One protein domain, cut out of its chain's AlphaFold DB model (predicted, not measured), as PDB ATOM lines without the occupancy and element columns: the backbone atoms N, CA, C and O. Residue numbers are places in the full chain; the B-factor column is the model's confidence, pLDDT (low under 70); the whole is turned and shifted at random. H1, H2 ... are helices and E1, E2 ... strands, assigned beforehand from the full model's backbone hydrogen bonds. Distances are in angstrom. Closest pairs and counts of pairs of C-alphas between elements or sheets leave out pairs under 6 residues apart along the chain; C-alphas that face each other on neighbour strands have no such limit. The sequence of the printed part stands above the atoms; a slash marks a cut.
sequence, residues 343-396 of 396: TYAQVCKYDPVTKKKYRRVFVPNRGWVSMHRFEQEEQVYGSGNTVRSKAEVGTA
ATOM      1  N   THR A 343       0.548  28.092 -41.095       95.94
ATOM      2  CA  THR A 343       0.052  26.992 -40.253       95.94
ATOM      3  C   THR A 343       0.454  25.632 -40.821       95.94
ATOM      4  O   THR A 343       0.770  25.515 -42.010       95.94
ATOM      5  N   TYR A 344       0.436  24.581 -39.994       95.44
ATOM      6  CA  TYR A 344       0.772  23.220 -40.440       95.44
ATOM      7  C   TYR A 344      -0.101  22.755 -41.623       95.44
ATOM      8  O   TYR A 344       0.406  22.111 -42.544       95.44
ATOM      9  N   ALA A 345      -1.377  23.161 -41.663       95.81
ATOM     10  CA  ALA A 345      -2.297  22.879 -42.767       95.81
ATOM     11  C   ALA A 345      -1.948  23.600 -44.084       95.81
ATOM     12  O   ALA A 345      -2.273  23.108 -45.166       95.81
ATOM     13  N   GLN A 346      -1.309  24.771 -44.014       95.19
ATOM     14  CA  GLN A 346      -0.972  25.575 -45.196       95.19
ATOM     15  C   GLN A 346       0.294  25.084 -45.906       95.19
ATOM     16  O   GLN A 346       0.491  25.373 -47.091       95.19
ATOM     17  N   VAL A 347       1.155  24.334 -45.215       94.75
ATOM     18  CA  VAL A 347       2.373  23.775 -45.808       94.75
ATOM     19  C   VAL A 347       2.009  22.636 -46.761       94.75
ATOM     20  O   VAL A 347       1.374  21.650 -46.392       94.75
ATOM     21  N   CYS A 348       2.438  22.753 -48.018       92.94
ATOM     22  CA  CYS A 348       2.136  21.766 -49.048       92.94
ATOM     23  C   CYS A 348       2.903  20.452 -48.803       92.94
ATOM     24  O   CYS A 348       4.124  20.402 -48.964       92.94
ATOM     25  N   LYS A 349       2.195  19.376 -48.432       95.69
ATOM     26  CA  LYS A 349       2.805  18.060 -48.143       95.69
ATOM     27  C   LYS A 349       2.935  17.149 -49.361       95.69
ATOM     28  O   LYS A 349       3.747  16.221 -49.361       95.69
ATOM     29  N   TYR A 350       2.139  17.413 -50.390       95.69
ATOM     30  CA  TYR A 350       2.032  16.582 -51.580       95.69
ATOM     31  C   TYR A 350       2.352  17.398 -52.817       95.69
ATOM     32  O   TYR A 350       1.945  18.549 -52.941       95.69
ATOM     33  N   ASP A 351       3.035  16.769 -53.759       93.38
ATOM     34  CA  ASP A 351       3.246  17.341 -55.075       93.38
ATOM     35  C   ASP A 351       1.897  17.514 -55.794       93.38
ATOM     36  O   ASP A 351       1.148  16.540 -55.935       93.38
ATOM     37  N   PRO A 352       1.547  18.733 -56.246       92.38
ATOM     38  CA  PRO A 352       0.267  18.981 -56.895       92.38
ATOM     39  C   PRO A 352       0.079  18.155 -58.172       92.38
ATOM     40  O   PRO A 352      -1.065  17.789 -58.466       92.38
ATOM     41  N   VAL A 353       1.169  17.843 -58.887       92.50
ATOM     42  CA  VAL A 353       1.161  17.103 -60.157       92.50
ATOM     43  C   VAL A 353       1.188  15.605 -59.895       92.50
ATOM     44  O   VAL A 353       0.302  14.881 -60.341       92.50
ATOM     45  N   THR A 354       2.189  15.126 -59.153       94.12
ATOM     46  CA  THR A 354       2.395  13.678 -58.986       94.12
ATOM     47  C   THR A 354       1.569  13.071 -57.854       94.12
ATOM     48  O   THR A 354       1.525  11.849 -57.734       94.12
ATOM     49  N   LYS A 355       0.955  13.902 -56.998       95.12
ATOM     50  CA  LYS A 355       0.284  13.511 -55.742       95.12
ATOM     51  C   LYS A 355       1.179  12.726 -54.778       95.12
ATOM     52  O   LYS A 355       0.698  12.192 -53.782       95.12
ATOM     53  N   LYS A 356       2.490  12.666 -55.032       96.19
ATOM     54  CA  LYS A 356       3.449  12.009 -54.145       96.19
ATOM     55  C   LYS A 356       3.784  12.929 -52.983       96.19
ATOM     56  O   LYS A 356       3.940  14.137 -53.143       96.19
ATOM     57  N   LYS A 357       3.917  12.338 -51.804       96.69
ATOM     58  CA  LYS A 357       4.316  13.039 -50.588       96.69
ATOM     59  C   LYS A 357       5.780  13.477 -50.680       96.69
ATOM     60  O   LYS A 357       6.636  12.679 -51.073       96.69
ATOM     61  N   TYR A 358       6.084  14.714 -50.297       96.19
ATOM     62  CA  TYR A 358       7.469  15.182 -50.241       96.19
ATOM     63  C   TYR A 358       8.243  14.469 -49.127       96.19
ATOM     64  O   TYR A 358       7.691  14.132 -48.083       96.19
ATOM     65  N   ARG A 359       9.551  14.255 -49.317       96.62
ATOM     66  CA  ARG A 359      10.425  13.734 -48.244       96.62
ATOM     67  C   ARG A 359      10.792  14.812 -47.230       96.62
ATOM     68  O   ARG A 359      10.992  14.515 -46.053       96.62
ATOM     69  N   ARG A 360      10.925  16.053 -47.698       97.12
ATOM     70  CA  ARG A 360      11.245  17.230 -46.892       97.12
ATOM     71  C   ARG A 360      10.403  18.403 -47.365       97.12
ATOM     72  O   ARG A 360      10.176  18.541 -48.563       97.12
ATOM     73  N   VAL A 361       9.991  19.241 -46.426       96.38
ATOM     74  CA  VAL A 361       9.267  20.487 -46.686       96.38
ATOM     75  C   VAL A 361      10.119  21.663 -46.241       96.38
ATOM     76  O   VAL A 361      10.821  21.583 -45.229       96.38
ATOM     77  N   PHE A 362      10.104  22.738 -47.024       94.62
ATOM     78  CA  PHE A 362      10.734  23.989 -46.633       94.62
ATOM     79  C   PHE A 362       9.745  24.807 -45.811       94.62
ATOM     80  O   PHE A 362       8.660  25.136 -46.287       94.62
ATOM     81  N   VAL A 363      10.128  25.133 -44.581       94.31
ATOM     82  CA  VAL A 363       9.347  25.980 -43.685       94.31
ATOM     83  C   VAL A 363      10.068  27.325 -43.552       94.31
ATOM     84  O   VAL A 363      11.244  27.336 -43.160       94.31
ATOM     85  N   PRO A 364       9.401  28.457 -43.839       87.88
ATOM     86  CA  PRO A 364       9.951  29.784 -43.568       87.88
ATOM     87  C   PRO A 364      10.443  29.897 -42.118       87.88
ATOM     88  O   PRO A 364       9.829  29.350 -41.208       87.88
ATOM     89  N   ASN A 365      11.578  30.560 -41.887       86.69
ATOM     90  CA  ASN A 365      12.190  30.753 -40.557       86.69
ATOM     91  C   ASN A 365      12.711  29.485 -39.847       86.69
ATOM     92  O   ASN A 365      13.235  29.561 -38.732       86.69
ATOM     93  N   ARG A 366      12.628  28.309 -40.484       90.38
ATOM     94  CA  ARG A 366      13.165  27.049 -39.937       90.38
ATOM     95  C   ARG A 366      14.028  26.259 -40.918       90.38
ATOM     96  O   ARG A 366      14.954  25.567 -40.495       90.38
ATOM     97  N   GLY A 367      13.760  26.384 -42.216       94.12
ATOM     98  CA  GLY A 367      14.469  25.682 -43.280       94.12
ATOM     99  C   GLY A 367      13.851  24.324 -43.617       94.12
ATOM    100  O   GLY A 367      12.650  24.108 -43.472       94.12
ATOM    101  N   TRP A 368      14.677  23.401 -44.113       95.38
ATOM    102  CA  TRP A 368      14.231  22.092 -44.599       95.38
ATOM    103  C   TRP A 368      13.988  21.088 -43.467       95.38
ATOM    104  O   TRP A 368      14.944  20.538 -42.908       95.38
ATOM    105  N   VAL A 369      12.726  20.755 -43.215       96.06
ATOM    106  CA  VAL A 369      12.294  19.767 -42.212       96.06
ATOM    107  C   VAL A 369      11.927  18.452 -42.905       96.06
ATOM    108  O   VAL A 369      11.401  18.462 -44.018       96.06
ATOM    109  N   SER A 370      12.242  17.304 -42.300       97.19
ATOM    110  CA  SER A 370      11.783  16.010 -42.821       97.19
ATOM    111  C   SER A 370      10.270  15.882 -42.667       97.19
ATOM    112  O   SER A 370       9.711  16.293 -41.654       97.19
ATOM    113  N   MET A 371       9.608  15.287 -43.659       97.19
ATOM    114  CA  MET A 371       8.153  15.129 -43.648       97.19
ATOM    115  C   MET A 371       7.671  14.367 -42.413       97.19
ATOM    116  O   MET A 371       6.725  14.784 -41.767       97.19
ATOM    117  N   HIS A 372       8.384  13.305 -42.034       97.62
ATOM    118  CA  HIS A 372       8.063  12.521 -40.842       97.62
ATOM    119  C   HIS A 372       8.060  13.370 -39.564       97.62
ATOM    120  O   HIS A 372       7.126  13.304 -38.776       97.62
ATOM    121  N   ARG A 373       9.089  14.207 -39.371       96.06
ATOM    122  CA  ARG A 373       9.161  15.101 -38.209       96.06
ATOM    123  C   ARG A 373       8.070  16.169 -38.260       96.06
ATOM    124  O   ARG A 373       7.492  16.494 -37.234       96.06
ATOM    125  N   PHE A 374       7.795  16.699 -39.449       96.75
ATOM    126  CA  PHE A 374       6.745  17.693 -39.650       96.75
ATOM    127  C   PHE A 374       5.361  17.149 -39.263       96.75
ATOM    128  O   PHE A 374       4.603  17.839 -38.594       96.75
ATOM    129  N   GLU A 375       5.056  15.900 -39.619       96.94
ATOM    130  CA  GLU A 375       3.785  15.249 -39.276       96.94
ATOM    131  C   GLU A 375       3.667  14.886 -37.803       96.94
ATOM    132  O   GLU A 375       2.593  15.033 -37.232       96.94
ATOM    133  N   GLN A 376       4.759  14.450 -37.172       97.19
ATOM    134  CA  GLN A 376       4.774  14.233 -35.725       97.19
ATOM    135  C   GLN A 376       4.448  15.526 -34.976       97.19
ATOM    136  O   GLN A 376       3.653  15.523 -34.044       97.19
ATOM    137  N   GLU A 377       5.027  16.645 -35.403       95.94
ATOM    138  CA  GLU A 377       4.732  17.943 -34.803       95.94
ATOM    139  C   GLU A 377       3.297  18.386 -35.077       95.94
ATOM    140  O   GLU A 377       2.619  18.836 -34.164       95.94
ATOM    141  N   GLU A 378       2.798  18.214 -36.297       96.94
ATOM    142  CA  GLU A 378       1.396  18.494 -36.602       96.94
ATOM    143  C   GLU A 378       0.434  17.614 -35.794       96.94
ATOM    144  O   GLU A 378      -0.637  18.076 -35.418       96.94
ATOM    145  N   GLN A 379       0.799  16.368 -35.496       97.00
ATOM    146  CA  GLN A 379      -0.008  15.489 -34.656       97.00
ATOM    147  C   GLN A 379      -0.020  15.951 -33.193       97.00
ATOM    148  O   GLN A 379      -1.050  15.846 -32.534       97.00
ATOM    149  N   VAL A 380       1.104  16.476 -32.694       97.06
ATOM    150  CA  VAL A 380       1.234  16.986 -31.319       97.06
ATOM    151  C   VAL A 380       0.554  18.345 -31.156       97.06
ATOM    152  O   VAL A 380      -0.154  18.568 -30.180       97.06
ATOM    153  N   TYR A 381       0.771  19.260 -32.099       95.69
ATOM    154  CA  TYR A 381       0.292  20.635 -31.999       95.69
ATOM    155  C   TYR A 381      -1.057  20.842 -32.688       95.69
ATOM    156  O   TYR A 381      -1.800  21.724 -32.292       95.69
ATOM    157  N   GLY A 382      -1.415  20.059 -33.697       97.12
ATOM    158  CA  GLY A 382      -2.623  20.250 -34.496       97.12
ATOM    159  C   GLY A 382      -2.390  21.079 -35.763       97.12
ATOM    160  O   GLY A 382      -1.528  21.959 -35.835       97.12
ATOM    161  N   SER A 383      -3.204  20.813 -36.784       96.56
ATOM    162  CA  SER A 383      -3.064  21.382 -38.135       96.56
ATOM    163  C   SER A 383      -3.343  22.890 -38.222       96.56
ATOM    164  O   SER A 383      -2.799  23.570 -39.095       96.56
ATOM    165  N   GLY A 384      -4.168  23.420 -37.312       96.19
ATOM    166  CA  GLY A 384      -4.508  24.844 -37.226       96.19
ATOM    167  C   GLY A 384      -3.424  25.717 -36.590       96.19
ATOM    168  O   GLY A 384      -3.478  26.936 -36.726       96.19
ATOM    169  N   ASN A 385      -2.428  25.115 -35.936       95.94
ATOM    170  CA  ASN A 385      -1.384  25.862 -35.244       95.94
ATOM    171  C   ASN A 385      -0.280  26.343 -36.196       95.94
ATOM    172  O   ASN A 385      -0.017  25.754 -37.250       95.94
ATOM    173  N   THR A 386       0.364  27.453 -35.831       94.88
ATOM    174  CA  THR A 386       1.496  28.023 -36.573       94.88
ATOM    175  C   THR A 386       2.722  27.126 -36.465       94.88
ATOM    176  O   THR A 386       3.028  26.620 -35.383       94.88
ATOM    177  N   VAL A 387       3.460  26.961 -37.565       94.38
ATOM    178  CA  VAL A 387       4.677  26.143 -37.552       94.38
ATOM    179  C   VAL A 387       5.752  26.822 -36.702       94.38
ATOM    180  O   VAL A 387       6.146  27.958 -36.975       94.38
ATOM    181  N   ARG A 388       6.246  26.112 -35.681       91.00
ATOM    182  CA  ARG A 388       7.261  26.637 -34.759       91.00
ATOM    183  C   ARG A 388       8.588  26.905 -35.458       91.00
ATOM    184  O   ARG A 388       9.045  26.110 -36.289       91.00
ATOM    185  N   SER A 389       9.220  28.016 -35.087       87.19
ATOM    186  CA  SER A 389      10.552  28.383 -35.575       87.19
ATOM    187  C   SER A 389      11.632  27.479 -34.966       87.19
ATOM    188  O   SER A 389      11.415  26.811 -33.956       87.19
ATOM    189  N   LYS A 390      12.833  27.432 -35.563       84.25
ATOM    190  CA  LYS A 390      13.933  26.599 -35.030       84.25
ATOM    191  C   LYS A 390      14.305  26.968 -33.584       84.25
ATOM    192  O   LYS A 390      14.697  26.082 -32.831       84.25
ATOM    193  N   ALA A 391      14.175  28.242 -33.216       81.12
ATOM    194  CA  ALA A 391      14.479  28.741 -31.877       81.12
ATOM    195  C   ALA A 391      13.484  28.229 -30.817       81.12
ATOM    196  O   ALA A 391      13.883  27.883 -29.710       81.12
ATOM    197  N   GLU A 392      12.207  28.102 -31.180       78.19
ATOM    198  CA  GLU A 392      11.134  27.646 -30.282       78.19
ATOM    199  C   GLU A 392      11.151  26.131 -30.040       78.19
ATOM    200  O   GLU A 392      10.626  25.650 -29.045       78.19
ATOM    201  N   VAL A 393      11.741  25.357 -30.955       74.50
ATOM    202  CA  VAL A 393      11.801  23.890 -30.837       74.50
ATOM    203  C   VAL A 393      12.942  23.427 -29.923       74.50
ATOM    204  O   VAL A 393      12.919  22.296 -29.464       74.50
ATOM    205  N   GLY A 394      13.951  24.267 -29.674       71.31
ATOM    206  CA  GLY A 394      15.090  23.921 -28.811       71.31
ATOM    207  C   GLY A 394      14.880  24.202 -27.320       71.31
ATOM    208  O   GLY A 394      15.787  23.946 -26.538       71.31
ATOM    209  N   THR A 395      13.735  24.774 -26.945       62.06
ATOM    210  CA  THR A 395      13.414  25.218 -25.576       62.06
ATOM    211  C   THR A 395      12.332  24.376 -24.891       62.06
ATOM    212  O   THR A 395      12.000  24.652 -23.742       62.06
ATOM    213  N   ALA A 396      11.811  23.355 -25.575       56.25
ATOM    214  CA  ALA A 396      10.878  22.356 -25.055       56.25
ATOM    215  C   ALA A 396      11.550  20.983 -25.080       56.25
ATOM    216  O   ALA A 396      11.293  20.200 -24.142       56.25
TER     217      ALA A 396
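This is residues 343 to 396 of the 396 residues of an uncharacterized protein of [Candida] haemuloni (UniProt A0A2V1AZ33). A small strand hairpin, E1 and E2, leads straight into one helix, H1, which sets off at an angle from the hairpin's open end; a free loop, residues 351 to 356, sticks out at one end of the long axis, and the tail with the short helix H2 makes the other end. The printed part has 54 residues, with two named strands and two named helices in the order E1, E2, H1, H2. The sheet's order is E1 - E2, antiparallel, and the class is mixed, helices and strands, though under half of the residues are in named elements. The whole is compact, with a radius of gyration of the C-alphas of 11.2 A, yet elongated, spanning 37 by 20 by 16 A.

Start at Thr 343: residues 343 to 359 hold no named element. Next come E1, residues 360 to 363, and E2, residues 367 to 370, a hairpin of antiparallel neighbours at 145 degrees. Look at N 361 and O 369, then N 367 and O 363: each pair is within hydrogen-bond range at 2.9 A. H1, residues 371 to 381, follows E2 by a tight link; its closest C-alphas with E1 are those of Met 371 and Arg 360, 4.9 A apart. H2, residues 390 to 393, is apart from E1 and H1, and only just apart from E2, closest 8.3 A. In H1 every O i to N i+4 pair is within hydrogen-bond range; H2 is too short for such a pair, and its one O i to N i+3 pair is not within range.

Find C-alpha 360 at (11.245, 17.230, -46.892), where E1 begins; it runs 9.5 A. E2 runs 10.0 A from Gly 367 to Ser 370. From C-alpha 371 at (8.153, 15.129, -43.648), H1 runs 15.1 A. H2 ends at C-alpha 393, (11.801, 23.890, -30.837).

The C-alphas farthest apart, those of Val 353 and Thr 395, are 37.6 A apart. The printed part has no cut, and no link between named elements is long. The mean pLDDT of the printed part is 92.0; residues 395 to 396, up to the chain's last residue, are under 70.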